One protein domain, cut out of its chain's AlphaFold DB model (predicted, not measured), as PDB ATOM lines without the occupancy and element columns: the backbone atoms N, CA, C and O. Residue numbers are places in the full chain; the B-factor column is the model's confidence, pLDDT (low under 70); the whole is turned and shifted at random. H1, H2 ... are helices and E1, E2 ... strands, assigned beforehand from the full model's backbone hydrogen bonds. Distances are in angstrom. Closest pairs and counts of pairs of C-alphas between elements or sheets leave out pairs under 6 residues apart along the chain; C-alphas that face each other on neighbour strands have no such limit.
ATOM      1  N   GLU A  16      70.695 134.897  92.425       78.81
ATOM      2  CA  GLU A  16      70.042 135.647  93.484       78.81
ATOM      3  C   GLU A  16      68.893 136.474  92.896       78.81
ATOM      4  O   GLU A  16      69.102 137.550  92.331       78.81
ATOM      5  N   LEU A  17      67.665 135.957  93.025       77.44
ATOM      6  CA  LEU A  17      66.459 136.638  92.554       77.44
ATOM      7  C   LEU A  17      66.355 138.040  93.172       77.44
ATOM      8  O   LEU A  17      66.279 138.187  94.392       77.44
ATOM      9  N   SER A  18      66.291 139.058  92.315       82.50
ATOM     10  CA  SER A  18      65.971 140.428  92.710       82.50
ATOM     11  C   SER A  18      64.456 140.622  92.710       82.50
ATOM     12  O   SER A  18      63.852 140.884  93.748       82.50
ATOM     13  N   HIS A  19      63.833 140.478  91.539       89.81
ATOM     14  CA  HIS A  19      62.400 140.660  91.331       89.81
ATOM     15  C   HIS A  19      61.988 140.108  89.961       89.81
ATOM     16  O   HIS A  19      62.827 139.708  89.160       89.81
ATOM     17  N   HIS A  20      60.686 140.119  89.681       90.88
ATOM     18  CA  HIS A  20      60.168 139.962  88.326       90.88
ATOM     19  C   HIS A  20      59.788 141.337  87.784       90.88
ATOM     20  O   HIS A  20      59.214 142.147  88.520       90.88
ATOM     21  N   ASN A  21      60.073 141.601  86.513       90.12
ATOM     22  CA  ASN A  21      59.579 142.810  85.863       90.12
ATOM     23  C   ASN A  21      58.097 142.662  85.442       90.12
ATOM     24  O   ASN A  21      57.440 141.661  85.736       90.12
ATOM     25  N   GLN A  22      57.552 143.672  84.754       89.19
ATOM     26  CA  GLN A  22      56.141 143.697  84.332       89.19
ATOM     27  C   GLN A  22      55.764 142.539  83.390       89.19
ATOM     28  O   GLN A  22      54.637 142.051  83.436       89.19
ATOM     29  N   ASP A  23      56.732 142.060  82.611       89.56
ATOM     30  CA  ASP A  23      56.611 140.938  81.675       89.56
ATOM     31  C   ASP A  23      56.897 139.583  82.345       89.56
ATOM     32  O   ASP A  23      57.019 138.547  81.689       89.56
ATOM     33  N   LYS A  24      57.012 139.571  83.681       89.19
ATOM     34  CA  LYS A  24      57.369 138.401  84.494       89.19
ATOM     35  C   LYS A  24      58.725 137.793  84.128       89.19
ATOM     36  O   LYS A  24      58.949 136.614  84.387       89.19
ATOM     37  N   VAL A  25      59.626 138.574  83.536       89.88
ATOM     38  CA  VAL A  25      61.022 138.171  83.343       89.88
ATOM     39  C   VAL A  25      61.750 138.339  84.669       89.88
ATOM     40  O   VAL A  25      61.608 139.365  85.345       89.88
ATOM     41  N   ILE A  26      62.501 137.314  85.053       88.94
ATOM     42  CA  ILE A  26      63.327 137.305  86.253       88.94
ATOM     43  C   ILE A  26      64.490 138.271  86.063       88.94
ATOM     44  O   ILE A  26      65.286 138.133  85.134       88.94
ATOM     45  N   ILE A  27      64.603 139.207  87.000       91.19
ATOM     46  CA  ILE A  27      65.775 140.050  87.193       91.19
ATOM     47  C   ILE A  27      66.533 139.528  88.415       91.19
ATOM     48  O   ILE A  27      65.956 139.272  89.476       91.19
ATOM     49  N   SER A  28      67.841 139.389  88.267       90.81
ATOM     50  CA  SER A  28      68.782 138.868  89.250       90.81
ATOM     51  C   SER A  28      69.835 139.914  89.608       90.81
ATOM     52  O   SER A  28      70.122 140.820  88.825       90.81
ATOM     53  N   TYR A  29      70.448 139.759  90.780       89.31
ATOM     54  CA  TYR A  29      71.673 140.462  91.155       89.31
ATOM     55  C   TYR A  29      72.961 139.690  90.817       89.31
ATOM     56  O   TYR A  29      74.029 139.969  91.355       89.31
ATOM     57  N   GLY A  30      72.861 138.715  89.915       86.88
ATOM     58  CA  GLY A  30      73.938 137.810  89.539       86.88
ATOM     59  C   GLY A  30      73.846 136.458  90.261       86.88
ATOM     60  O   GLY A  30      72.815 136.118  90.853       86.88
ATOM     61  N   PRO A  31      74.902 135.645  90.187       83.12
ATOM     62  CA  PRO A  31      74.931 134.317  90.786       83.12
ATOM     63  C   PRO A  31      75.122 134.366  92.303       83.12
ATOM     64  O   PRO A  31      75.741 135.286  92.840       83.12
ATOM     65  N   LYS A  32      74.660 133.328  93.015       80.12
ATOM     66  CA  LYS A  32      74.772 133.246  94.487       80.12
ATOM     67  C   LYS A  32      76.212 133.247  95.011       80.12
ATOM     68  O   LYS A  32      76.448 133.635  96.154       80.12
ATOM     69  N   ASN A  33      77.181 132.804  94.210       78.00
ATOM     70  CA  ASN A  33      78.599 132.854  94.584       78.00
ATOM     71  C   ASN A  33      79.174 134.290  94.533       78.00
ATOM     72  O   ASN A  33      80.244 134.534  95.105       78.00
ATOM     73  N   GLY A  34      78.445 135.234  93.928       85.31
ATOM     74  CA  GLY A  34      78.770 136.653  93.856       85.31
ATOM     75  C   GLY A  34      79.780 137.023  92.773       85.31
ATOM     76  O   GLY A  34      80.392 138.083  92.902       85.31
ATOM     77  N   PHE A  35      80.006 136.176  91.762       86.88
ATOM     78  CA  PHE A  35      80.987 136.460  90.714       86.88
ATOM     79  C   PHE A  35      80.493 136.175  89.308       86.88
ATOM     80  O   PHE A  35      79.941 135.120  89.036       86.88
ATOM     81  N   LEU A  36      80.796 137.094  88.400       87.31
ATOM     82  CA  LEU A  36      80.609 136.923  86.967       87.31
ATOM     83  C   LEU A  36      81.939 137.105  86.240       87.31
ATOM     84  O   LEU A  36      82.807 137.860  86.673       87.31
ATOM     85  N   LEU A  37      82.083 136.429  85.115       85.88
ATOM     86  CA  LEU A  37      83.219 136.491  84.214       85.88
ATOM     87  C   LEU A  37      82.768 137.076  82.880       85.88
ATOM     88  O   LEU A  37      81.719 136.715  82.354       85.88
ATOM     89  N   ARG A  38      83.571 137.975  82.317       86.75
ATOM     90  CA  ARG A  38      83.329 138.559  80.994       86.75
ATOM     91  C   ARG A  38      84.604 138.527  80.173       86.75
ATOM     92  O   ARG A  38      85.597 139.116  80.583       86.75
ATOM     93  N   GLY A  39      84.579 137.884  79.012       82.81
ATOM     94  CA  GLY A  39      85.637 138.053  78.017       82.81
ATOM     95  C   GLY A  39      85.410 139.330  77.212       82.81
ATOM     96  O   GLY A  39      84.302 139.555  76.742       82.81
ATOM     97  N   GLU A  40      86.449 140.144  77.043       84.12
ATOM     98  CA  GLU A  40      86.439 141.295  76.135       84.12
ATOM     99  C   GLU A  40      87.618 141.163  75.164       84.12
ATOM    100  O   GLU A  40      88.779 141.084  75.587       84.12
ATOM    101  N   ALA A  41      87.310 141.138  73.869       82.12
ATOM    102  CA  ALA A  41      88.293 141.142  72.796       82.12
ATOM    103  C   ALA A  41      88.486 142.569  72.276       82.12
ATOM    104  O   ALA A  41      87.515 143.270  72.000       82.12
ATOM    105  N   PHE A  42      89.735 142.986  72.087       80.12
ATOM    106  CA  PHE A  42      90.056 144.318  71.584       80.12
ATOM    107  C   PHE A  42      90.533 144.271  70.133       80.12
ATOM    108  O   PHE A  42      91.089 143.273  69.668       80.12
ATOM    109  N   ASP A  43      90.339 145.378  69.411       73.44
ATOM    110  CA  ASP A  43      90.918 145.531  68.078       73.44
ATOM    111  C   ASP A  43      92.450 145.422  68.168       73.44
ATOM    112  O   ASP A  43      93.086 146.044  69.020       73.44
ATOM    113  N   LYS A  44      93.051 144.659  67.251       67.44
ATOM    114  CA  LYS A  44      94.506 144.509  67.089       67.44
ATOM    115  C   LYS A  44      95.261 145.839  66.929       67.44
ATOM    116  O   LYS A  44      96.480 145.857  67.077       67.44
ATOM    117  N   GLN A  45      94.568 146.916  66.550       66.31
ATOM    118  CA  GLN A  45      95.120 148.264  66.404       66.31
ATOM    119  C   GLN A  45      95.175 149.041  67.727       66.31
ATOM    120  O   GLN A  45      95.910 150.022  67.813       66.31
ATOM    121  N   LEU A  46      94.424 148.623  68.750       64.94
ATOM    122  CA  LEU A  46      94.421 149.260  70.064       64.94
ATOM    123  C   LEU A  46      95.603 148.780  70.916       64.94
ATOM    124  O   LEU A  46      96.047 147.632  70.835       64.94
ATOM    125  N   HIS A  47      96.109 149.659  71.779       77.75
ATOM    126  CA  HIS A  47      97.157 149.306  72.729       77.75
ATOM    127  C   HIS A  47      96.582 148.410  73.840       77.75
ATOM    128  O   HIS A  47      95.702 148.831  74.585       77.75
ATOM    129  N   LEU A  48      97.125 147.194  74.006       84.50
ATOM    130  CA  LEU A  48      96.649 146.182  74.975       84.50
ATOM    131  C   LEU A  48      96.445 146.744  76.393       84.50
ATOM    132  O   LEU A  48      95.424 146.499  77.037       84.50
ATOM    133  N   ILE A  49      97.405 147.547  76.862       85.88
ATOM    134  CA  ILE A  49      97.335 148.206  78.169       85.88
ATOM    135  C   ILE A  49      96.243 149.278  78.187       85.88
ATOM    136  O   ILE A  49      95.522 149.381  79.171       85.88
ATOM    137  N   GLU A  50      96.089 150.078  77.133       85.94
ATOM    138  CA  GLU A  50      95.058 151.121  77.092       85.94
ATOM    139  C   GLU A  50      93.653 150.529  77.110       85.94
ATOM    140  O   GLU A  50      92.800 151.028  77.837       85.94
ATOM    141  N   SER A  51      93.438 149.424  76.400       85.88
ATOM    142  CA  SER A  51      92.191 148.665  76.442       85.88
ATOM    143  C   SER A  51      91.858 148.178  77.856       85.88
ATOM    144  O   SER A  51      90.764 148.431  78.367       85.88
ATOM    145  N   LEU A  52      92.830 147.571  78.548       90.00
ATOM    146  CA  LEU A  52      92.686 147.191  79.957       90.00
ATOM    147  C   LEU A  52      92.370 148.407  80.843       90.00
ATOM    148  O   LEU A  52      91.485 148.357  81.701       90.00
ATOM    149  N   ASN A  53      93.089 149.509  80.626       88.50
ATOM    150  CA  ASN A  53      92.933 150.750  81.375       88.50
ATOM    151  C   ASN A  53      91.544 151.355  81.178       88.50
ATOM    152  O   ASN A  53      90.973 151.864  82.143       88.50
ATOM    153  N   ASN A  54      91.014 151.300  79.956       88.94
ATOM    154  CA  ASN A  54      89.693 151.803  79.619       88.94
ATOM    155  C   ASN A  54      88.627 151.069  80.433       88.94
ATOM    156  O   ASN A  54      87.855 151.721  81.130       88.94
ATOM    157  N   VAL A  55      88.663 149.733  80.466       91.31
ATOM    158  CA  VAL A  55      87.713 148.942  81.267       91.31
ATOM    159  C   VAL A  55      87.853 149.235  82.765       91.31
ATOM    160  O   VAL A  55      86.861 149.473  83.450       91.31
ATOM    161  N   PHE A  56      89.080 149.309  83.288       92.06
ATOM    162  CA  PHE A  56      89.318 149.628  84.704       92.06
ATOM    163  C   PHE A  56      88.949 151.065  85.102       92.06
ATOM    164  O   PHE A  56      88.840 151.350  86.294       92.06
ATOM    165  N   THR A  57      88.769 151.972  84.138       90.12
ATOM    166  CA  THR A  57      88.440 153.383  84.399       90.12
ATOM    167  C   THR A  57      86.968 153.684  84.137       90.12
ATOM    168  O   THR A  57      86.339 154.391  84.917       90.12
ATOM    169  N   ASN A  58      86.415 153.133  83.058       90.62
ATOM    170  CA  ASN A  58      85.102 153.494  82.529       90.62
ATOM    171  C   ASN A  58      84.064 152.370  82.658       90.62
ATOM    172  O   ASN A  58      82.870 152.633  82.505       90.62
ATOM    173  N   GLY A  59      84.499 151.150  82.984       91.12
ATOM    174  CA  GLY A  59      83.683 149.944  82.909       91.12
ATOM    175  C   GLY A  59      83.646 149.399  81.482       91.12
ATOM    176  O   GLY A  59      84.415 149.826  80.618       91.12
ATOM    177  N   PHE A  60      82.752 148.450  81.230       88.25
ATOM    178  CA  PHE A  60      82.553 147.910  79.887       88.25
ATOM    179  C   PHE A  60      81.765 148.904  79.034       88.25
ATOM    180  O   PHE A  60      80.747 149.445  79.472       88.25
ATOM    181  N   THR A  61      82.264 149.161  77.827       71.62
ATOM    182  CA  THR A  61      81.638 150.070  76.856       71.62
ATOM    183  C   THR A  61      81.146 149.347  75.608       71.62
ATOM    184  O   THR A  61      80.418 149.945  74.821       71.62
ATOM    185  N   GLN A  62      81.567 148.098  75.400       67.25
ATOM    186  CA  GLN A  62      81.191 147.301  74.241       67.25
ATOM    187  C   GLN A  62      79.802 146.688  74.436       67.25
ATOM    188  O   GLN A  62      79.492 146.169  75.507       67.25
ATOM    189  N   GLN A  63      78.987 146.770  73.387       69.06
ATOM    190  CA  GLN A  63      77.681 146.120  73.299       69.06
ATOM    191  C   GLN A  63      77.859 144.745  72.655       69.06
ATOM    192  O   GLN A  63      78.603 144.610  71.679       69.06
ATOM    193  N   ASP A  64      77.180 143.723  73.175       70.81
ATOM    194  CA  ASP A  64      77.299 142.351  72.667       70.81
ATOM    195  C   ASP A  64      76.291 142.059  71.553       70.81
ATOM    196  O   ASP A  64      75.490 141.130  71.631       70.81
ATOM    197  N   GLU A  65      76.354 142.845  70.476       65.31
ATOM    198  CA  GLU A  65      75.418 142.775  69.342       65.31
ATOM    199  C   GLU A  65      75.408 141.417  68.609       65.31
ATOM    200  O   GLU A  65      74.475 141.133  67.858       65.31
ATOM    201  N   ILE A  66      76.443 140.589  68.804       64.81
ATOM    202  CA  ILE A  66      76.657 139.315  68.091       64.81
ATOM    203  C   ILE A  66      76.204 138.097  68.920       64.81
ATOM    204  O   ILE A  66      76.064 137.013  68.367       64.81
ATOM    205  N   SER A  67      75.945 138.243  70.224       70.31
ATOM    206  CA  SER A  67      75.537 137.111  71.075       70.31
ATOM    207  C   SER A  67      74.131 136.599  70.734       70.31
ATOM    208  O   SER A  67      73.266 137.381  70.338       70.31
ATOM    209  N   VAL A  68      73.838 135.320  70.997       67.25
ATOM    210  CA  VAL A  68      72.459 134.789  71.004       67.25
ATOM    211  C   VAL A  68      71.551 135.562  71.963       67.25
ATOM    212  O   VAL A  68      70.367 135.759  71.699       67.25
ATOM    213  N   LEU A  69      72.083 136.130  73.044       73.06
ATOM    214  CA  LEU A  69      71.296 137.038  73.877       73.06
ATOM    215  C   LEU A  69      70.811 138.277  73.102       73.06
ATOM    216  O   LEU A  69      69.705 138.748  73.352       73.06
ATOM    217  N   ALA A  70      71.572 138.763  72.117       74.31
ATOM    218  CA  ALA A  70      71.154 139.855  71.236       74.31
ATOM    219  C   ALA A  70      70.159 139.406  70.154       74.31
ATOM    220  O   ALA A  70      69.437 140.246  69.602       74.31
ATOM    221  N   SER A  71      70.087 138.106  69.844       74.81
ATOM    222  CA  SER A  71      69.086 137.558  68.924       74.81
ATOM    223  C   SER A  71      67.730 137.326  69.602       74.81
ATOM    224  O   SER A  71      66.710 137.323  68.909       74.81
ATOM    225  N   LEU A  72      67.677 137.261  70.942       81.06
ATOM    226  CA  LEU A  72      66.425 137.279  71.702       81.06
ATOM    227  C   LEU A  72      65.700 138.629  71.528       81.06
ATOM    228  O   LEU A  72      66.174 139.663  72.021       81.06
ATOM    229  N   PRO A  73      64.506 138.663  70.894       82.56
ATOM    230  CA  PRO A  73      63.829 139.925  70.588       82.56
ATOM    231  C   PRO A  73      63.486 140.757  71.824       82.56
ATOM    232  O   PRO A  73      63.423 141.985  71.745       82.56
ATOM    233  N   TYR A  74      63.282 140.103  72.970       88.44
ATOM    234  CA  TYR A  74      63.028 140.769  74.240       88.44
ATOM    235  C   TYR A  74      64.234 141.588  74.718       88.44
ATOM    236  O   TYR A  74      64.098 142.786  74.971       88.44
ATOM    237  N   ILE A  75      65.417 140.966  74.793       86.69
ATOM    238  CA  ILE A  75      66.664 141.632  75.196       86.69
ATOM    239  C   ILE A  75      66.966 142.777  74.236       86.69
ATOM    240  O   ILE A  75      67.096 143.919  74.668       86.69
ATOM    241  N   LYS A  76      66.935 142.509  72.926       83.94
ATOM    242  CA  LYS A  76      67.182 143.520  71.893       83.94
ATOM    243  C   LYS A  76      66.261 144.738  71.999       83.94
ATOM    244  O   LYS A  76      66.680 145.860  71.729       83.94
ATOM    245  N   ARG A  77      64.989 144.527  72.356       87.31
ATOM    246  CA  ARG A  77      63.993 145.601  72.447       87.31
ATOM    247  C   ARG A  77      64.133 146.441  73.714       87.31
ATOM    248  O   ARG A  77      63.934 147.651  73.641       87.31
ATOM    249  N   TYR A  78      64.378 145.809  74.858       89.81
ATOM    250  CA  TYR A  78      64.292 146.473  76.164       89.81
ATOM    251  C   TYR A  78      65.650 146.787  76.792       89.81
ATOM    252  O   TYR A  78      65.741 147.718  77.589       89.81
ATOM    253  N   TYR A  79      66.694 146.055  76.414       88.88
ATOM    254  CA  TYR A  79      68.048 146.182  76.946       88.88
ATOM    255  C   TYR A  79      69.075 146.124  75.807       88.88
ATOM    256  O   TYR A  79      69.885 145.205  75.773       88.88
ATOM    257  N   PRO A  80      69.056 147.073  74.853       84.06
ATOM    258  CA  PRO A  80      69.977 147.051  73.714       84.06
ATOM    259  C   PRO A  80      71.449 147.192  74.131       84.06
ATOM    260  O   PRO A  80      72.323 146.656  73.462       84.06
ATOM    261  N   ASP A  81      71.715 147.848  75.262       85.81
ATOM    262  CA  ASP A  81      73.065 148.102  75.780       85.81
ATOM    263  C   ASP A  81      73.523 147.034  76.796       85.81
ATOM    264  O   ASP A  81      74.305 147.323  77.705       85.81
ATOM    265  N   PHE A  82      72.973 145.819  76.715       88.12
ATOM    266  CA  PHE A  82      73.315 144.739  77.636       88.12
ATOM    267  C   PHE A  82      74.739 144.211  77.407       88.12
ATOM    268  O   PHE A  82      75.340 144.375  76.345       88.12
ATOM    269  N   ILE A  83      75.253 143.555  78.443       87.62
ATOM    270  CA  ILE A  83      76.602 142.996  78.507       87.62
ATOM    271  C   ILE A  83      76.489 141.505  78.842       87.62
ATOM    272  O   ILE A  83      75.948 141.141  79.887       87.62
ATOM    273  N   CYS A  84      77.022 140.635  77.994       84.88
ATOM    274  CA  CYS A  84      77.165 139.210  78.252       84.88
ATOM    275  C   CYS A  84      78.181 138.953  79.366       84.88
ATOM    276  O   CYS A  84      79.291 139.501  79.378       84.88
ATOM    277  N   ALA A  85      77.805 138.084  80.295       85.12
ATOM    278  CA  ALA A  85      78.689 137.571  81.323       85.12
ATOM    279  C   ALA A  85      78.314 136.129  81.670       85.12
ATOM    280  O   ALA A  85      77.209 135.671  81.380       85.12
ATOM    281  N   SER A  86      79.255 135.422  82.283       80.88
ATOM    282  CA  SER A  86      79.098 134.022  82.640       80.88
ATOM    283  C   SER A  86      79.473 133.763  84.094       80.88
ATOM    284  O   SER A  86      80.408 134.366  84.611       80.88
ATOM    285  N   ASN A  87      78.775 132.863  84.775       75.81
ATOM    286  CA  ASN A  87      79.153 132.368  86.103       75.81
ATOM    287  C   ASN A  87      79.987 131.073  86.033       75.81
ATOM    288  O   ASN A  87      80.183 130.368  87.028       75.81
ATOM    289  N   THR A  88      80.450 130.702  84.845       64.19
ATOM    290  CA  THR A  88      81.087 129.409  84.656       64.19
ATOM    291  C   THR A  88      82.608 129.429  84.785       64.19
ATOM    292  O   THR A  88      83.253 130.464  84.913       64.19
ATOM    293  N   TYR A  89      83.190 128.232  84.822       58.62
ATOM    294  CA  TYR A  89      84.607 128.002  85.073       58.62
ATOM    295  C   TYR A  89      85.504 128.558  83.950       58.62
ATOM    296  O   TYR A  89      85.189 128.410  82.771       58.62
ATOM    297  N   CYS A  90      86.661 129.127  84.306       53.50
ATOM    298  CA  CYS A  90      87.651 129.658  83.360       53.50
ATOM    299  C   CYS A  90      88.920 128.783  83.325       53.50
ATOM    300  O   CYS A  90      89.873 129.030  84.061       53.50
ATOM    301  N   ASN A  91      88.993 127.791  82.434       49.72
ATOM    302  CA  ASN A  91      90.202 126.970  82.264       49.72
ATOM    303  C   ASN A  91      91.108 127.579  81.196       49.72
ATOM    304  O   ASN A  91      90.644 127.790  80.086       49.72
ATOM    305  N   ARG A  92      92.400 127.795  81.454       52.44
ATOM    306  CA  ARG A  92      93.393 128.149  80.413       52.44
ATOM    307  C   ARG A  92      92.973 129.259  79.426       52.44
ATOM    308  O   ARG A  92      93.302 129.179  78.247       52.44
ATOM    309  N   ASN A  93      92.303 130.311  79.899       48.09
ATOM    310  CA  ASN A  93      91.757 131.416  79.082       48.09
ATOM    311  C   ASN A  93      90.542 131.061  78.202       48.09
ATOM    312  O   ASN A  93      90.190 131.816  77.291       48.09
ATOM    313  N   GLU A  94      89.885 129.949  78.501       49.25
ATOM    314  CA  GLU A  94      88.630 129.506  77.909       49.25
ATOM    315  C   GLU A  94      87.578 129.429  79.022       49.25
ATOM    316  O   GLU A  94      87.717 128.695  80.006       49.25
ATOM    317  N   LEU A  95      86.525 130.230  78.889       53.03
ATOM    318  CA  LEU A  95      85.339 130.146  79.733       53.03
ATOM    319  C   LEU A  95      84.511 128.970  79.234       53.03
ATOM    320  O   LEU A  95      84.139 128.943  78.069       53.03
ATOM    321  N   THR A  96      84.252 127.988  80.086       44.44
ATOM    322  CA  THR A  96      83.389 126.850  79.758       44.44
ATOM    323  C   THR A  96      81.969 127.193  80.175       44.44
ATOM    324  O   THR A  96      81.677 127.089  81.352       44.44
ATOM    325  N   GLY A  97      81.113 127.662  79.275       43.84
ATOM    326  CA  GLY A  97      79.730 128.061  79.545       43.84
ATOM    327  C   GLY A  97      78.765 126.932  79.905       43.84
ATOM    328  O   GLY A  97      79.175 125.812  80.225       43.84
ATOM    329  N   LEU A  98      77.464 127.240  79.847       36.94
ATOM    330  CA  LEU A  98      76.415 126.219  79.894       36.94
ATOM    331  C   LEU A  98      76.709 125.185  78.786       36.94
ATOM    332  O   LEU A  98      77.098 125.558  77.685       36.94
ATOM    333  N   GLU A  99      76.605 123.891  79.096       39.00
ATOM    334  CA  GLU A  99      76.826 122.793  78.132       39.00
ATOM    335  C   GLU A  99      78.248 122.629  77.551       39.00
ATOM    336  O   GLU A  99      78.431 121.991  76.518       39.00
ATOM    337  N   TYR A 100      79.284 123.089  78.261       44.25
ATOM    338  CA  TYR A 100      80.702 122.914  77.890       44.25
ATOM    339  C   TYR A 100      81.205 123.764  76.715       44.25
ATOM    340  O   TYR A 100      82.291 123.510  76.188       44.25
ATOM    341  N   GLU A 101      80.471 124.799  76.321       35.16
ATOM    342  CA  GLU A 101      80.901 125.676  75.232       35.16
ATOM    343  C   GLU A 101      82.034 126.620  75.642       35.16
ATOM    344  O   GLU A 101      82.015 127.212  76.717       35.16
ATOM    345  N   GLN A 102      83.039 126.776  74.778       44.53
ATOM    346  CA  GLN A 102      84.208 127.616  75.039       44.53
ATOM    347  C   GLN A 102      83.968 129.051  74.549       44.53
ATOM    348  O   GLN A 102      83.930 129.302  73.347       44.53
ATOM    349  N   PHE A 103      83.881 130.013  75.468       52.38
ATOM    350  CA  PHE A 103      83.955 131.440  75.150       52.38
ATOM    351  C   PHE A 103      85.352 131.977  75.485       52.38
ATOM    352  O   PHE A 103      85.899 131.730  76.560       52.38
ATOM    353  N   SER A 104      85.957 132.717  74.557       58.97
ATOM    354  CA  SER A 104      87.320 133.234  74.691       58.97
ATOM    355  C   SER A 104      87.309 134.757  74.661       58.97
ATOM    356  O   SER A 104      86.566 135.361  73.894       58.97
ATOM    357  N   ALA A 105      88.214 135.390  75.408       64.81
ATOM    358  CA  ALA A 105      88.533 136.803  75.196       64.81
ATOM    359  C   ALA A 105      89.240 137.062  73.843       64.81
ATOM    360  O   ALA A 105      89.651 138.181  73.545       64.81
ATOM    361  N   GLY A 106      89.414 136.028  73.017       73.38
ATOM    362  CA  GLY A 106      90.115 136.096  71.749       73.38
ATOM    363  C   GLY A 106      91.620 136.277  71.932       73.38
ATOM    364  O   GLY A 106      92.175 136.246  73.032       73.38
ATOM    365  N   THR A 107      92.317 136.476  70.815       75.75
ATOM    366  CA  THR A 107      93.775 136.641  70.813       75.75
ATOM    367  C   THR A 107      94.210 137.934  71.508       75.75
ATOM    368  O   THR A 107      95.192 137.928  72.241       75.75
ATOM    369  N   TYR A 108      93.475 139.032  71.321       80.00
ATOM    370  CA  TYR A 108      93.833 140.378  71.790       80.00
ATOM    371  C   TYR A 108      92.915 140.836  72.928       80.00
ATOM    372  O   TYR A 108      92.362 141.929  72.869       80.00
ATOM    373  N   GLY A 109      92.692 139.998  73.939       86.69
ATOM    374  CA  GLY A 109      91.692 140.291  74.962       86.69
ATOM    375  C   GLY A 109      92.025 139.820  76.362       86.69
ATOM    376  O   GLY A 109      93.089 139.258  76.636       86.69
ATOM    377  N   TYR A 110      91.082 140.104  77.254       87.50
ATOM    378  CA  TYR A 110      91.159 139.773  78.667       87.50
ATOM    379  C   TYR A 110      89.829 139.194  79.158       87.50
ATOM    380  O   TYR A 110      88.758 139.580  78.694       87.50
ATOM    381  N   ILE A 111      89.901 138.296  80.136       87.69
ATOM    382  CA  ILE A 111      88.747 137.792  80.883       87.69
ATOM    383  C   ILE A 111      88.679 138.537  82.211       87.69
ATOM    384  O   ILE A 111      89.562 138.408  83.053       87.69
ATOM    385  N   TYR A 112      87.629 139.318  82.404       90.38
ATOM    386  CA  TYR A 112      87.394 140.137  83.582       90.38
ATOM    387  C   TYR A 112      86.568 139.390  84.614       90.38
ATOM    388  O   TYR A 112      85.576 138.754  84.271       90.38
ATOM    389  N   LEU A 113      86.945 139.530  85.883       91.19
ATOM    390  CA  LEU A 113      86.173 139.034  87.016       91.19
ATOM    391  C   LEU A 113      85.409 140.193  87.664       91.19
ATOM    392  O   LEU A 113      86.008 141.190  88.077       91.19
ATOM    393  N   ILE A 114      84.095 140.045  87.761       92.12
ATOM    394  CA  ILE A 114      83.138 141.037  88.244       92.12
ATOM    395  C   ILE A 114      82.554 140.541  89.571       92.12
ATOM    396  O   ILE A 114      82.042 139.430  89.656       92.12
ATOM    397  N   ASP A 115      82.626 141.371  90.606       91.50
ATOM    398  CA  ASP A 115      82.012 141.162  91.914       91.50
ATOM    399  C   ASP A 115      80.563 141.661  91.912       91.50
ATOM    400  O   ASP A 115      80.306 142.859  91.769       91.50
ATOM    401  N   THR A 116      79.622 140.744  92.114       90.00
ATOM    402  CA  THR A 116      78.189 141.034  92.229       90.00
ATOM    403  C   THR A 116      77.670 140.905  93.665       90.00
ATOM    404  O   THR A 116      76.483 141.112  93.914       90.00
ATOM    405  N   SER A 117      78.537 140.609  94.642       85.56
ATOM    406  CA  SER A 117      78.141 140.276  96.023       85.56
ATOM    407  C   SER A 117      77.386 141.380  96.778       85.56
ATOM    408  O   SER A 117      76.674 141.098  97.739       85.56
ATOM    409  N   GLU A 118      77.508 142.637  96.346       85.31
ATOM    410  CA  GLU A 118      76.785 143.780  96.923       85.31
ATOM    411  C   GLU A 118      75.419 144.038  96.284       85.31
ATOM    412  O   GLU A 118      74.762 145.022  96.621       85.31
ATOM    413  N   LYS A 119      74.968 143.162  95.379       84.31
ATOM    414  CA  LYS A 119      73.657 143.261  94.727       84.31
ATOM    415  C   LYS A 119      73.436 144.597  94.017       84.31
ATOM    416  O   LYS A 119      72.369 145.202  94.072       84.31
ATOM    417  N   ASN A 120      74.484 145.079  93.364       82.38
ATOM    418  CA  ASN A 120      74.528 146.364  92.673       82.38
ATOM    419  C   ASN A 120      74.564 146.224  91.143       82.38
ATOM    420  O   ASN A 120      74.533 147.233  90.444       82.38
ATOM    421  N   ILE A 121      74.604 144.992  90.631       89.19
ATOM    422  CA  ILE A 121      74.589 144.676  89.203       89.19
ATOM    423  C   ILE A 121      73.312 143.901  88.907       89.19
ATOM    424  O   ILE A 121      73.138 142.788  89.393       89.19
ATOM    425  N   GLN A 122      72.417 144.491  88.122       92.50
ATOM    426  CA  GLN A 122      71.212 143.821  87.652       92.50
ATOM    427  C   GLN A 122      71.512 143.041  86.377       92.50
ATOM    428  O   GLN A 122      72.158 143.541  85.454       92.50
ATOM    429  N   SER A 123      71.013 141.814  86.325       91.50
ATOM    430  CA  SER A 123      71.174 140.910  85.195       91.50
ATOM    431  C   SER A 123      69.918 140.076  84.966       91.50
ATOM    432  O   SER A 123      69.111 139.888  85.874       91.50
ATOM    433  N   ILE A 124      69.749 139.573  83.752       90.38
ATOM    434  CA  ILE A 124      68.735 138.585  83.397       90.38
ATOM    435  C   ILE A 124      69.461 137.246  83.233       90.38
ATOM    436  O   ILE A 124      70.296 137.140  82.333       90.38
ATOM    437  N   PRO A 125      69.194 136.246  84.090       86.88
ATOM    438  CA  PRO A 125      69.768 134.918  83.931       86.88
ATOM    439  C   PRO A 125      69.060 134.150  82.806       86.88
ATOM    440  O   PRO A 125      67.834 134.227  82.669       86.88
ATOM    441  N   LEU A 126      69.809 133.353  82.046       79.62
ATOM    442  CA  LEU A 126      69.263 132.330  81.150       79.62
ATOM    443  C   LEU A 126      68.893 131.073  81.949       79.62
ATOM    444  O   LEU A 126      69.576 130.056  81.900       79.62
ATOM    445  N   CYS A 127      67.818 131.161  82.733       78.06
ATOM    446  CA  CYS A 127      67.277 130.039  83.502       78.06
ATOM    447  C   CYS A 127      65.999 129.471  82.873       78.06
ATOM    448  O   CYS A 127      65.331 130.148  82.087       78.06
ATOM    449  N   GLU A 128      65.633 128.245  83.259       76.31
ATOM    450  CA  GLU A 128      64.453 127.532  82.748       76.31
ATOM    451  C   GLU A 128      63.185 128.396  82.805       76.31
ATOM    452  O   GLU A 128      62.440 128.479  81.831       76.31
ATOM    453  N   GLU A 129      62.957 129.125  83.897       80.25
ATOM    454  CA  GLU A 129      61.765 129.958  84.063       80.25
ATOM    455  C   GLU A 129      61.702 131.126  83.070       80.25
ATOM    456  O   GLU A 129      60.627 131.433  82.546       80.25
ATOM    457  N   ASN A 130      62.840 131.767  82.781       84.56
ATOM    458  CA  ASN A 130      62.907 132.812  81.760       84.56
ATOM    459  C   ASN A 130      62.742 132.218  80.359       84.56
ATOM    460  O   ASN A 130      62.020 132.786  79.542       84.56
ATOM    461  N   LEU A 131      63.334 131.052  80.093       79.56
ATOM    462  CA  LEU A 131      63.208 130.358  78.810       79.56
ATOM    463  C   LEU A 131      61.777 129.860  78.541       79.56
ATOM    464  O   LEU A 131      61.317 129.869  77.399       79.56
ATOM    465  N   LEU A 132      61.026 129.503  79.586       80.00
ATOM    466  CA  LEU A 132      59.601 129.160  79.502       80.00
ATOM    467  C   LEU A 132      58.686 130.395  79.381       80.00
ATOM    468  O   LEU A 132      57.494 130.263  79.072       80.00
ATOM    469  N   ASN A 133      59.208 131.607  79.599       83.88
ATOM    470  CA  ASN A 133      58.438 132.832  79.444       83.88
ATOM    471  C   ASN A 133      58.260 133.174  77.955       83.88
ATOM    472  O   ASN A 133      59.164 133.661  77.280       83.88
ATOM    473  N   LYS A 134      57.029 133.001  77.457       84.31
ATOM    474  CA  LYS A 134      56.656 133.263  76.057       84.31
ATOM    475  C   LYS A 134      56.972 134.673  75.564       84.31
ATOM    476  O   LYS A 134      57.095 134.846  74.359       84.31
ATOM    477  N   GLN A 135      57.030 135.673  76.444       86.12
ATOM    478  CA  GLN A 135      57.396 137.040  76.062       86.12
ATOM    479  C   GLN A 135      58.910 137.193  75.898       86.12
ATOM    480  O   GLN A 135      59.345 137.931  75.018       86.12
ATOM    481  N   PHE A 136      59.691 136.479  76.710       83.88
ATOM    482  CA  PHE A 136      61.150 136.532  76.708       83.88
ATOM    483  C   PHE A 136      61.747 135.895  75.446       83.88
ATOM    484  O   PHE A 136      62.562 136.513  74.766       83.88
ATOM    485  N   VAL A 137      61.270 134.701  75.079       80.25
ATOM    486  CA  VAL A 137      61.740 133.948  73.899       80.25
ATOM    487  C   VAL A 137      60.893 134.183  72.640       80.25
ATOM    488  O   VAL A 137      61.019 133.459  71.654       80.25
ATOM    489  N   ALA A 138      59.981 135.163  72.658       76.62
ATOM    490  CA  ALA A 138      59.012 135.383  71.583       76.62
ATOM    491  C   ALA A 138      59.691 135.503  70.208       76.62
ATOM    492  O   ALA A 138      60.386 136.480  69.946       76.62
ATOM    493  N   GLY A 139      59.434 134.548  69.309       64.19
ATOM    494  CA  GLY A 139      59.957 134.571  67.938       64.19
ATOM    495  C   GLY A 139      61.386 134.045  67.774       64.19
ATOM    496  O   GLY A 139      61.882 134.061  66.653       64.19
ATOM    497  N   TYR A 140      62.022 133.556  68.842       67.06
ATOM    498  CA  TYR A 140      63.271 132.808  68.745       67.06
ATOM    499  C   TYR A 140      62.972 131.340  68.413       67.06
ATOM    500  O   TYR A 140      62.131 130.714  69.060       67.06
ATOM    501  N   THR A 141      63.602 130.805  67.367       61.75
ATOM    502  CA  THR A 141      63.339 129.446  66.847       61.75
ATOM    503  C   THR A 141      64.557 128.532  66.884       61.75
ATOM    504  O   THR A 141      64.453 127.372  66.491       61.75
ATOM    505  N   GLU A 142      65.702 129.060  67.299       63.53
ATOM    506  CA  GLU A 142      66.960 128.327  67.383       63.53
ATOM    507  C   GLU A 142      67.141 127.751  68.795       63.53
ATOM    508  O   GLU A 142      66.410 128.095  69.729       63.53
ATOM    509  N   GLU A 143      68.084 126.826  68.947       61.12
ATOM    510  CA  GLU A 143      68.482 126.322  70.261       61.12
ATOM    511  C   GLU A 143      69.230 127.443  71.000       61.12
ATOM    512  O   GLU A 143      70.064 128.132  70.411       61.12
ATOM    513  N   ILE A 144      68.896 127.688  72.268       58.56
ATOM    514  CA  ILE A 144      69.641 128.639  73.106       58.56
ATOM    515  C   ILE A 144      70.788 127.851  73.739       58.56
ATOM    516  O   ILE A 144      70.750 127.534  74.922       58.56
ATOM    517  N   ASN A 145      71.776 127.506  72.915       51.50
ATOM    518  CA  ASN A 145      73.047 126.937  73.351       51.50
ATOM    519  C   ASN A 145      74.080 128.044  73.228       51.50
ATOM    520  O   ASN A 145      74.622 128.231  72.148       51.50
ATOM    521  N   GLU A 146      74.253 128.853  74.278       49.25
ATOM    522  CA  GLU A 146      75.415 129.741  74.361       49.25
ATOM    523  C   GLU A 146      75.937 129.885  75.793       49.25
ATOM    524  O   GLU A 146      75.270 130.448  76.659       49.25
ATOM    525  N   GLY A 147      77.173 129.421  76.001       50.31
ATOM    526  CA  GLY A 147      78.306 130.067  76.694       50.31
ATOM    527  C   GLY A 147      78.120 130.988  77.924       50.31
ATOM    528  O   GLY A 147      78.879 130.913  78.896       50.31
ATOM    529  N   VAL A 148      77.181 131.928  77.866       57.72
ATOM    530  CA  VAL A 148      77.013 133.065  78.782       57.72
ATOM    531  C   VAL A 148      75.616 133.035  79.382       57.72
ATOM    532  O   VAL A 148      74.625 133.301  78.712       57.72
ATOM    533  N   ASP A 149      75.534 132.729  80.674       73.31
ATOM    534  CA  ASP A 149      74.281 132.503  81.395       73.31
ATOM    535  C   ASP A 149      73.649 133.788  81.967       73.31
ATOM    536  O   ASP A 149      72.592 133.717  82.601       73.31
ATOM    537  N   TYR A 150      74.239 134.970  81.724       84.19
ATOM    538  CA  TYR A 150      73.714 136.259  82.190       84.19
ATOM    539  C   TYR A 150      73.806 137.380  81.145       84.19
ATOM    540  O   TYR A 150      74.877 137.685  80.617       84.19
ATOM    541  N   ALA A 151      72.697 138.102  80.963       88.38
ATOM    542  CA  ALA A 151      72.677 139.434  80.359       88.38
ATOM    543  C   ALA A 151      72.714 140.494  81.469       88.38
ATOM    544  O   ALA A 151      71.716 140.706  82.155       88.38
ATOM    545  N   ILE A 152      73.842 141.171  81.677       90.75
ATOM    546  CA  ILE A 152      73.930 142.326  82.578       90.75
ATOM    547  C   ILE A 152      73.207 143.509  81.923       90.75
ATOM    548  O   ILE A 152      73.578 143.949  80.838       90.75
ATOM    549  N   ILE A 153      72.182 144.032  82.598       90.88
ATOM    550  CA  ILE A 153      71.290 145.093  82.090       90.88
ATOM    551  C   ILE A 153      71.491 146.441  82.794       90.88
ATOM    552  O   ILE A 153      70.849 147.434  82.460       90.88
ATOM    553  N   SER A 154      72.375 146.485  83.790       89.88
ATOM    554  CA  SER A 154      72.797 147.709  84.470       89.88
ATOM    555  C   SER A 154      74.238 148.058  84.121       89.88
ATOM    556  O   SER A 154      75.067 147.167  83.946       89.88
ATOM    557  N   LYS A 155      74.582 149.346  84.157       88.50
ATOM    558  CA  LYS A 155      75.974 149.785  84.018       88.50
ATOM    559  C   LYS A 155      76.867 149.149  85.094       88.50
ATOM    560  O   LYS A 155      76.595 149.288  86.285       88.50
ATOM    561  N   VAL A 156      77.963 148.517  84.673       90.56
ATOM    562  CA  VAL A 156      78.971 147.961  85.586       90.56
ATOM    563  C   VAL A 156      79.935 149.065  86.014       90.56
ATOM    564  O   VAL A 156      80.689 149.599  85.202       90.56
ATOM    565  N   ASP A 157      79.911 149.420  87.299       91.50
ATOM    566  CA  ASP A 157      80.881 150.350  87.882       91.50
ATOM    567  C   ASP A 157      82.279 149.695  87.915       91.50
ATOM    568  O   ASP A 157      82.394 148.533  88.318       91.50
ATOM    569  N   PRO A 158      83.360 150.412  87.553       92.44
ATOM    570  CA  PRO A 158      84.720 149.879  87.636       92.44
ATOM    571  C   PRO A 158      85.094 149.317  89.011       92.44
ATOM    572  O   PRO A 158      85.912 148.406  89.103       92.44
ATOM    573  N   ARG A 159      84.493 149.824  90.094       92.69
ATOM    574  CA  ARG A 159      84.707 149.333  91.465       92.69
ATOM    575  C   ARG A 159      84.146 147.934  91.703       92.69
ATOM    576  O   ARG A 159      84.483 147.340  92.722       92.69
ATOM    577  N   CYS A 160      83.323 147.416  90.795       93.25
ATOM    578  CA  CYS A 160      82.851 146.034  90.808       93.25
ATOM    579  C   CYS A 160      83.780 145.095  90.030       93.25
ATOM    580  O   CYS A 160      83.638 143.886  90.128       93.25
ATOM    581  N   ILE A 161      84.737 145.608  89.255       93.94
ATOM    582  CA  ILE A 161      85.651 144.779  88.465       93.94
ATOM    583  C   ILE A 161      86.875 144.478  89.324       93.94
ATOM    584  O   ILE A 161      87.647 145.384  89.622       93.94
ATOM    585  N   ILE A 162      87.073 143.220  89.714       92.69
ATOM    586  CA  ILE A 162      88.168 142.792  90.602       92.69
ATOM    587  C   ILE A 162      89.515 142.857  89.875       92.69
ATOM    588  O   ILE A 162      90.536 143.271  90.430       92.69
ATOM    589  N   GLY A 163      89.524 142.426  88.619       91.94
ATOM    590  CA  GLY A 163      90.729 142.296  87.819       91.94
ATOM    591  C   GLY A 163      90.470 141.532  86.531       91.94
ATOM    592  O   GLY A 163      89.316 141.302  86.166       91.94
ATOM    593  N   ALA A 164      91.547 141.159  85.848       91.06
ATOM    594  CA  ALA A 164      91.477 140.504  84.555       91.06
ATOM    595  C   ALA A 164      92.592 139.470  84.344       91.06
ATOM    596  O   ALA A 164      93.721 139.647  84.807       91.06
ATOM    597  N   ILE A 165      92.276 138.414  83.602       87.38
ATOM    598  CA  ILE A 165      93.201 137.397  83.108       87.38
ATOM    599  C   ILE A 165      93.514 137.744  81.645       87.38
ATOM    600  O   ILE A 165      92.579 137.870  80.854       87.38
ATOM    601  N   PRO A 166      94.780 137.957  81.259       85.56
ATOM    602  CA  PRO A 166      95.140 138.206  79.867       85.56
ATOM    603  C   PRO A 166      95.044 136.922  79.031       85.56
ATOM    604  O   PRO A 166      95.328 135.835  79.532       85.56
ATOM    605  N   SER A 167      94.747 137.043  77.736       84.06
ATOM    606  CA  SER A 167      94.963 135.939  76.793       84.06
ATOM    607  C   SER A 167      96.444 135.514  76.756       84.06
ATOM    608  O   SER A 167      97.338 136.272  77.152       84.06
ATOM    609  N   ALA A 168      96.734 134.326  76.216       82.19
ATOM    610  CA  ALA A 168      98.108 133.831  76.084       82.19
ATOM    611  C   ALA A 168      99.003 134.790  75.275       82.19
ATOM    612  O   ALA A 168     100.118 135.112  75.693       82.19
ATOM    613  N   PHE A 169      98.488 135.319  74.159       82.88
ATOM    614  CA  PHE A 169      99.207 136.311  73.362       82.88
ATOM    615  C   PHE A 169      99.427 137.618  74.130       82.88
ATOM    616  O   PHE A 169     100.529 138.164  74.099       82.88
ATOM    617  N   VAL A 170      98.417 138.120  74.845       85.56
ATOM    618  CA  VAL A 170      98.556 139.347  75.639       85.56
ATOM    619  C   VAL A 170      99.597 139.158  76.743       85.56
ATOM    620  O   VAL A 170     100.453 140.021  76.929       85.56
ATOM    621  N   ALA A 171      99.587 138.020  77.439       84.69
ATOM    622  CA  ALA A 171     100.597 137.708  78.443       84.69
ATOM    623  C   ALA A 171     102.012 137.681  77.843       84.69
ATOM    624  O   ALA A 171     102.927 138.296  78.396       84.69
ATOM    625  N   PHE A 172     102.171 137.046  76.677       83.50
ATOM    626  CA  PHE A 172     103.425 137.030  75.926       83.50
ATOM    627  C   PHE A 172     103.876 138.442  75.534       83.50
ATOM    628  O   PHE A 172     105.024 138.814  75.780       83.50
ATOM    629  N   ALA A 173     102.974 139.248  74.970       84.56
ATOM    630  CA  ALA A 173     103.265 140.603  74.514       84.56
ATOM    631  C   ALA A 173     103.690 141.532  75.660       84.56
ATOM    632  O   ALA A 173     104.541 142.396  75.468       84.56
ATOM    633  N   LEU A 174     103.128 141.336  76.854       84.50
ATOM    634  CA  LEU A 174     103.465 142.105  78.054       84.50
ATOM    635  C   LEU A 174     104.655 141.521  78.837       84.50
ATOM    636  O   LEU A 174     105.070 142.107  79.839       84.50
ATOM    637  N   GLY A 175     105.199 140.374  78.414       82.81
ATOM    638  CA  GLY A 175     106.306 139.700  79.096       82.81
ATOM    639  C   GLY A 175     105.949 139.198  80.499       82.81
ATOM    640  O   GLY A 175     106.805 139.185  81.386       82.81
ATOM    641  N   ILE A 176     104.689 138.816  80.722       83.00
ATOM    642  CA  ILE A 176     104.180 138.309  82.003       83.00
ATOM    643  C   ILE A 176     103.808 136.828  81.902       83.00
ATOM    644  O   ILE A 176     103.730 136.253  80.820       83.00
ATOM    645  N   ASN A 177     103.579 136.186  83.048       82.06
ATOM    646  CA  ASN A 177     103.141 134.793  83.066       82.06
ATOM    647  C   ASN A 177     101.712 134.673  82.503       82.06
ATOM    648  O   ASN A 177     100.853 135.471  82.870       82.06
ATOM    649  N   GLU A 178     101.433 133.666  81.674       76.06
ATOM    650  CA  GLU A 178     100.087 133.407  81.126       76.06
ATOM    651  C   GLU A 178      99.025 133.184  82.213       76.06
ATOM    652  O   GLU A 178      97.864 133.523  82.027       76.06
ATOM    653  N   LYS A 179      99.432 132.697  83.391       77.69
ATOM    654  CA  LYS A 179      98.565 132.499  84.558       77.69
ATOM    655  C   LYS A 179      98.484 133.740  85.438       77.69
ATOM    656  O   LYS A 179      98.337 133.625  86.652       77.69
ATOM    657  N   SER A 180      98.684 134.933  84.893       83.94
ATOM    658  CA  SER A 180      98.630 136.155  85.694       83.94
ATOM    659  C   SER A 180      97.193 136.622  85.894       83.94
ATOM    660  O   SER A 180      96.406 136.640  84.959       83.94
ATOM    661  N   PHE A 181      96.874 137.077  87.102       87.44
ATOM    662  CA  PHE A 181      95.650 137.818  87.390       87.44
ATOM    663  C   PHE A 181      96.012 139.270  87.689       87.44
ATOM    664  O   PHE A 181      96.664 139.565  88.694       87.44
ATOM    665  N   ILE A 182      95.612 140.178  86.804       89.88
ATOM    666  CA  ILE A 182      95.920 141.601  86.890       89.88
ATOM    667  C   ILE A 182      94.825 142.288  87.700       89.88
ATOM    668  O   ILE A 182      93.678 142.379  87.271       89.88
ATOM    669  N   THR A 183      95.182 142.791  88.872       90.31
ATOM    670  CA  THR A 183      94.250 143.462  89.786       90.31
ATOM    671  C   THR A 183      93.844 144.846  89.288       90.31
ATOM    672  O   THR A 183      94.674 145.622  88.803       90.31
ATOM    673  N   ASN A 184      92.560 145.170  89.447       91.69
ATOM    674  CA  ASN A 184      92.038 146.497  89.170       91.69
ATOM    675  C   ASN A 184      92.284 147.430  90.372       91.69
ATOM    676  O   ASN A 184      91.741 147.185  91.451       91.69
ATOM    677  N   PRO A 185      93.027 148.540  90.218       88.38
ATOM    678  CA  PRO A 185      93.276 149.472  91.317       88.38
ATOM    679  C   PRO A 185      92.016 150.200  91.819       88.38
ATOM    680  O   PRO A 185      92.029 150.727  92.938       88.38
ATOM    681  N   ALA A 186      90.942 150.262  91.023       89.38
ATOM    682  CA  ALA A 186      89.667 150.848  91.435       89.38
ATOM    683  C   ALA A 186      88.885 149.943  92.406       89.38
ATOM    684  O   ALA A 186      88.085 150.448  93.193       89.38
ATOM    685  N   TYR A 187      89.148 148.632  92.410       90.31
ATOM    686  CA  TYR A 187      88.541 147.694  93.348       90.31
ATOM    687  C   TYR A 187      89.176 147.851  94.736       90.31
ATOM    688  O   TYR A 187      90.363 147.593  94.929       90.31
ATOM    689  N   LYS A 188      88.396 148.328  95.715       85.62
ATOM    690  CA  LYS A 188      88.892 148.644  97.072       85.62
ATOM    691  C   LYS A 188      88.547 147.605  98.135       85.62
ATOM    692  O   LYS A 188      88.995 147.742  99.270       85.62
ATOM    693  N   LYS A 189      87.757 146.587  97.796       84.44
ATOM    694  CA  LYS A 189      87.410 145.525  98.745       84.44
ATOM    695  C   LYS A 189      88.562 144.532  98.877       84.44
ATOM    696  O   LYS A 189      89.430 144.430  98.010       84.44
ATOM    697  N   THR A 190      88.544 143.759  99.957       78.44
ATOM    698  CA  THR A 190      89.512 142.681 100.162       78.44
ATOM    699  C   THR A 190      89.361 141.622  99.073       78.44
ATOM    700  O   THR A 190      88.302 141.018  98.909       78.44
ATOM    701  N   VAL A 191      90.442 141.380  98.335       69.12
ATOM    702  CA  VAL A 191      90.528 140.334  97.314       69.12
ATOM    703  C   VAL A 191      90.782 138.997  98.015       69.12
ATOM    704  O   VAL A 191      91.877 138.755  98.518       69.12
ATOM    705  N   ASN A 192      89.775 138.122  98.076       77.94
ATOM    706  CA  ASN A 192      89.964 136.761  98.581       77.94
ATOM    707  C   ASN A 192      90.527 135.873  97.464       77.94
ATOM    708  O   ASN A 192      89.782 135.351  96.636       77.94
ATOM    709  N   CYS A 193      91.849 135.700  97.452       74.81
ATOM    710  CA  CYS A 193      92.537 134.912  96.432       74.81
ATOM    711  C   CYS A 193      92.071 133.452  96.371       74.81
ATOM    712  O   CYS A 193      92.063 132.896  95.280       74.81
ATOM    713  N   GLU A 194      91.682 132.828  97.486       76.19
ATOM    714  CA  GLU A 194      91.167 131.450  97.464       76.19
ATOM    715  C   GLU A 194      89.812 131.386  96.761       76.19
ATOM    716  O   GLU A 194      89.630 130.576  95.860       76.19
ATOM    717  N   LYS A 195      88.917 132.334  97.057       74.06
ATOM    718  CA  LYS A 195      87.613 132.421  96.389       74.06
ATOM    719  C   LYS A 195      87.757 132.673  94.880       74.06
ATOM    720  O   LYS A 195      87.039 132.096  94.078       74.06
ATOM    721  N   ILE A 196      88.738 133.485  94.480       74.31
ATOM    722  CA  ILE A 196      89.057 133.715  93.062       74.31
ATOM    723  C   ILE A 196      89.626 132.449  92.410       74.31
ATOM    724  O   ILE A 196      89.253 132.131  91.286       74.31
ATOM    725  N   LYS A 197      90.503 131.705  93.097       74.19
ATOM    726  CA  LYS A 197      91.015 130.415  92.599       74.19
ATOM    727  C   LYS A 197      89.908 129.376  92.462       74.19
ATOM    728  O   LYS A 197      89.991 128.540  91.572       74.19
ATOM    729  N   GLU A 198      88.904 129.392  93.331       72.19
ATOM    730  CA  GLU A 198      87.736 128.515  93.218       72.19
ATOM    731  C   GLU A 198      86.910 128.854  91.974       72.19
ATOM    732  O   GLU A 198      86.565 127.944  91.224       72.19
ATOM    733  N   THR A 199      86.664 130.145  91.718       69.31
ATOM    734  CA  THR A 199      85.888 130.622  90.560       69.31
ATOM    735  C   THR A 199      86.628 130.458  89.231       69.31
ATOM    736  O   THR A 199      86.061 129.946  88.273       69.31
ATOM    737  N   ILE A 200      87.899 130.863  89.160       67.12
ATOM    738  CA  ILE A 200      88.720 130.710  87.949       67.12
ATOM    739  C   ILE A 200      89.113 129.245  87.774       67.12
ATOM    740  O   ILE A 200      89.145 128.746  86.662       67.12
ATOM    741  N   GLY A 201      89.406 128.539  88.867       62.88
ATOM    742  CA  GLY A 201      89.785 127.132  88.831       62.88
ATOM    743  C   GLY A 201      91.269 126.822  88.741       62.88
ATOM    744  O   GLY A 201      91.675 125.664  88.848       62.88
ATOM    745  N   GLU A 202      92.098 127.847  88.584       67.00
ATOM    746  CA  GLU A 202      93.530 127.697  88.390       67.00
ATOM    747  C   GLU A 202      94.355 128.478  89.413       67.00
ATOM    748  O   GLU A 202      93.933 129.478  89.996       67.00
ATOM    749  N   LYS A 203      95.596 128.018  89.615       71.44
ATOM    750  CA  LYS A 203      96.611 128.792  90.334       71.44
ATOM    751  C   LYS A 203      97.065 129.941  89.442       71.44
ATOM    752  O   LYS A 203      97.521 129.694  88.330       71.44
ATOM    753  N   PHE A 204      97.021 131.159  89.972       75.25
ATOM    754  CA  PHE A 204      97.444 132.360  89.264       75.25
ATOM    755  C   PHE A 204      98.521 133.144  90.024       75.25
ATOM    756  O   PHE A 204      98.658 133.035  91.247       75.25
ATOM    757  N   PHE A 205      99.264 133.969  89.289       79.38
ATOM    758  CA  PHE A 205     100.169 134.974  89.834       79.38
ATOM    759  C   PHE A 205      99.438 136.309  89.934       79.38
ATOM    760  O   PHE A 205      99.021 136.871  88.925       79.38
ATOM    761  N   LEU A 206      99.278 136.828  91.150       82.25
ATOM    762  CA  LEU A 206      98.658 138.134  91.346       82.25
ATOM    763  C   LEU A 206      99.615 139.236  90.868       82.25
ATOM    764  O   LEU A 206     100.736 139.350  91.369       82.25
ATOM    765  N   LEU A 207      99.163 140.062  89.928       81.12
ATOM    766  CA  LEU A 207      99.898 141.215  89.423       81.12
ATOM    767  C   LEU A 207      99.154 142.511  89.732       81.12
ATOM    768  O   LEU A 207      97.940 142.629  89.567       81.12
ATOM    769  N   THR A 208      99.908 143.521  90.151       74.44
ATOM    770  CA  THR A 208      99.441 144.907  90.221       74.44
ATOM    771  C   THR A 208      99.696 145.579  88.878       74.44
ATOM    772  O   THR A 208     100.793 145.443  88.330       74.44
ATOM    773  N   ARG A 209      98.709 146.322  88.362       64.56
ATOM    774  CA  ARG A 209      98.767 146.993  87.050       64.56
ATOM    775  C   ARG A 209     100.037 147.827  86.827       64.56
ATOM    776  O   ARG A 209     100.566 147.814  85.723       64.56
ATOM    777  N   ASP A 210     100.582 148.447  87.873       59.78
ATOM    778  CA  ASP A 210     101.808 149.264  87.816       59.78
ATOM    779  C   ASP A 210     103.071 148.493  87.380       59.78
ATOM    780  O   ASP A 210     104.134 149.079  87.192       59.78
ATOM    781  N   ARG A 211     102.981 147.165  87.240       63.53
ATOM    782  CA  ARG A 211     104.082 146.290  86.813       63.53
ATOM    783  C   ARG A 211     103.993 145.859  85.347       63.53
ATOM    784  O   ARG A 211     104.841 145.085  84.910       63.53
ATOM    785  N   LEU A 212     102.984 146.314  84.602       71.56
ATOM    786  CA  LEU A 212     102.833 145.986  83.185       71.56
ATOM    787  C   LEU A 212     103.748 146.862  82.327       71.56
ATOM    788  O   LEU A 212     103.807 148.076  82.506       71.56
ATOM    789  N   ARG A 213     104.454 146.238  81.383       69.50
ATOM    790  CA  ARG A 213     105.320 146.929  80.422       69.50
ATOM    791  C   ARG A 213     104.626 147.029  79.075       69.50
ATOM    792  O   ARG A 213     103.952 146.088  78.662       69.50
ATOM    793  N   HIS A 214     104.817 148.148  78.386       72.31
ATOM    794  CA  HIS A 214     104.432 148.239  76.984       72.31
ATOM    795  C   HIS A 214     105.364 147.357  76.141       72.31
ATOM    796  O   HIS A 214     106.560 147.313  76.431       72.31
ATOM    797  N   PRO A 215     104.846 146.651  75.123       68.44
ATOM    798  CA  PRO A 215     105.705 145.972  74.167       68.44
ATOM    799  C   PRO A 215     106.556 147.003  73.417       68.44
ATOM    800  O   PRO A 215     106.035 147.995  72.912       68.44
TER     801      PRO A 215
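This is residues 16 to 215 of the 271 residues of an uncharacterized protein of Candidatus Rickettsiella isopodorum (UniProt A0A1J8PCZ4). A strongly twisted five-stranded sheet with H1 over one face and H6 over the other makes one part of this domain. Beside it lies a second part built round a small sheet of E4, E9 and E8, with the E1 and E2 hairpin packed on it through E2, and short helices H2, H3 and H4 around. The printed part has 200 residues, in the order E1 E2 E3 H1 H2 H3 E4 E5 E6 E7 E8 H4 E9 E10 H5 E11 H6 E12. The class is mixed, helices and strands, with 93 residues, under half, in named elements; the large sheet, E3 E7 E10 E11 E12, is mixed. The whole is compact, with a radius of gyration of the C-alphas of 16.6 A and spans of 50 by 34 by 29 A.

Start at E1, residues 16 to 20, which forms an antiparallel hairpin with E2, residues 26 to 31; N 18 and O 27 are 2.9 A apart. The closest C-alphas of E2 and E8, residues 123 to 125, are Ile 27 and Ile 124, 5.0 A apart. E9, residues 150 to 152, is antiparallel to E8 (N 124 and O 151, 2.8 A) and to E4, residues 83 to 85 (N 83 and O 152, 2.9 A). H2, residues 68 to 71, only grazes that sheet and only just touches H3, residues 73 to 78, only at the corner, with 3 pairs of C-alphas within 8 A. H4, residues 128 to 131, is not on it. Look next at E3, residues 35 to 41, antiparallel to E7, residues 109 to 115 (N 38 and O 112, 2.9 A). E10, residues 161 to 166, is antiparallel to E7 and to E11, residues 180 to 183 (N 164 and O 182, 2.8 A); E12, residues 205 to 208, is parallel to E11. H1, residues 48 to 58, is over E7 and E10 at a height over the sheet of 9.0 A. H6, residues 193 to 200, is on the opposite face; E11, H6 and E12 form a strand-helix-strand unit, two parallel strands with a helix between, its crossover right-handed. H5, residues 168 to 173, only grazes the sheet; E5, residues 94 to 96, and E6, residues 102 to 104, form a hairpin. In H1, H3, H5 and H6 every O i to N i+4 pair is within hydrogen-bond range; H2 and H4 are too short for one.

Find C-alpha 16 at (70.042, 135.647, 93.484), where E1 begins; E3 runs 19.9 A, E7 19.5 A and H1 15.6 A. E12 ends at C-alpha 208, (99.441, 144.907, 90.221).

The C-alphas farthest apart are those of Lys 134 and Arg 213, 50.7 A. The printed part has no cut; the link from H4 to E9 is long. Mean pLDDT of the printed part is 78.3, and residues 88 to 105 and 139 to 148 are among those under 70.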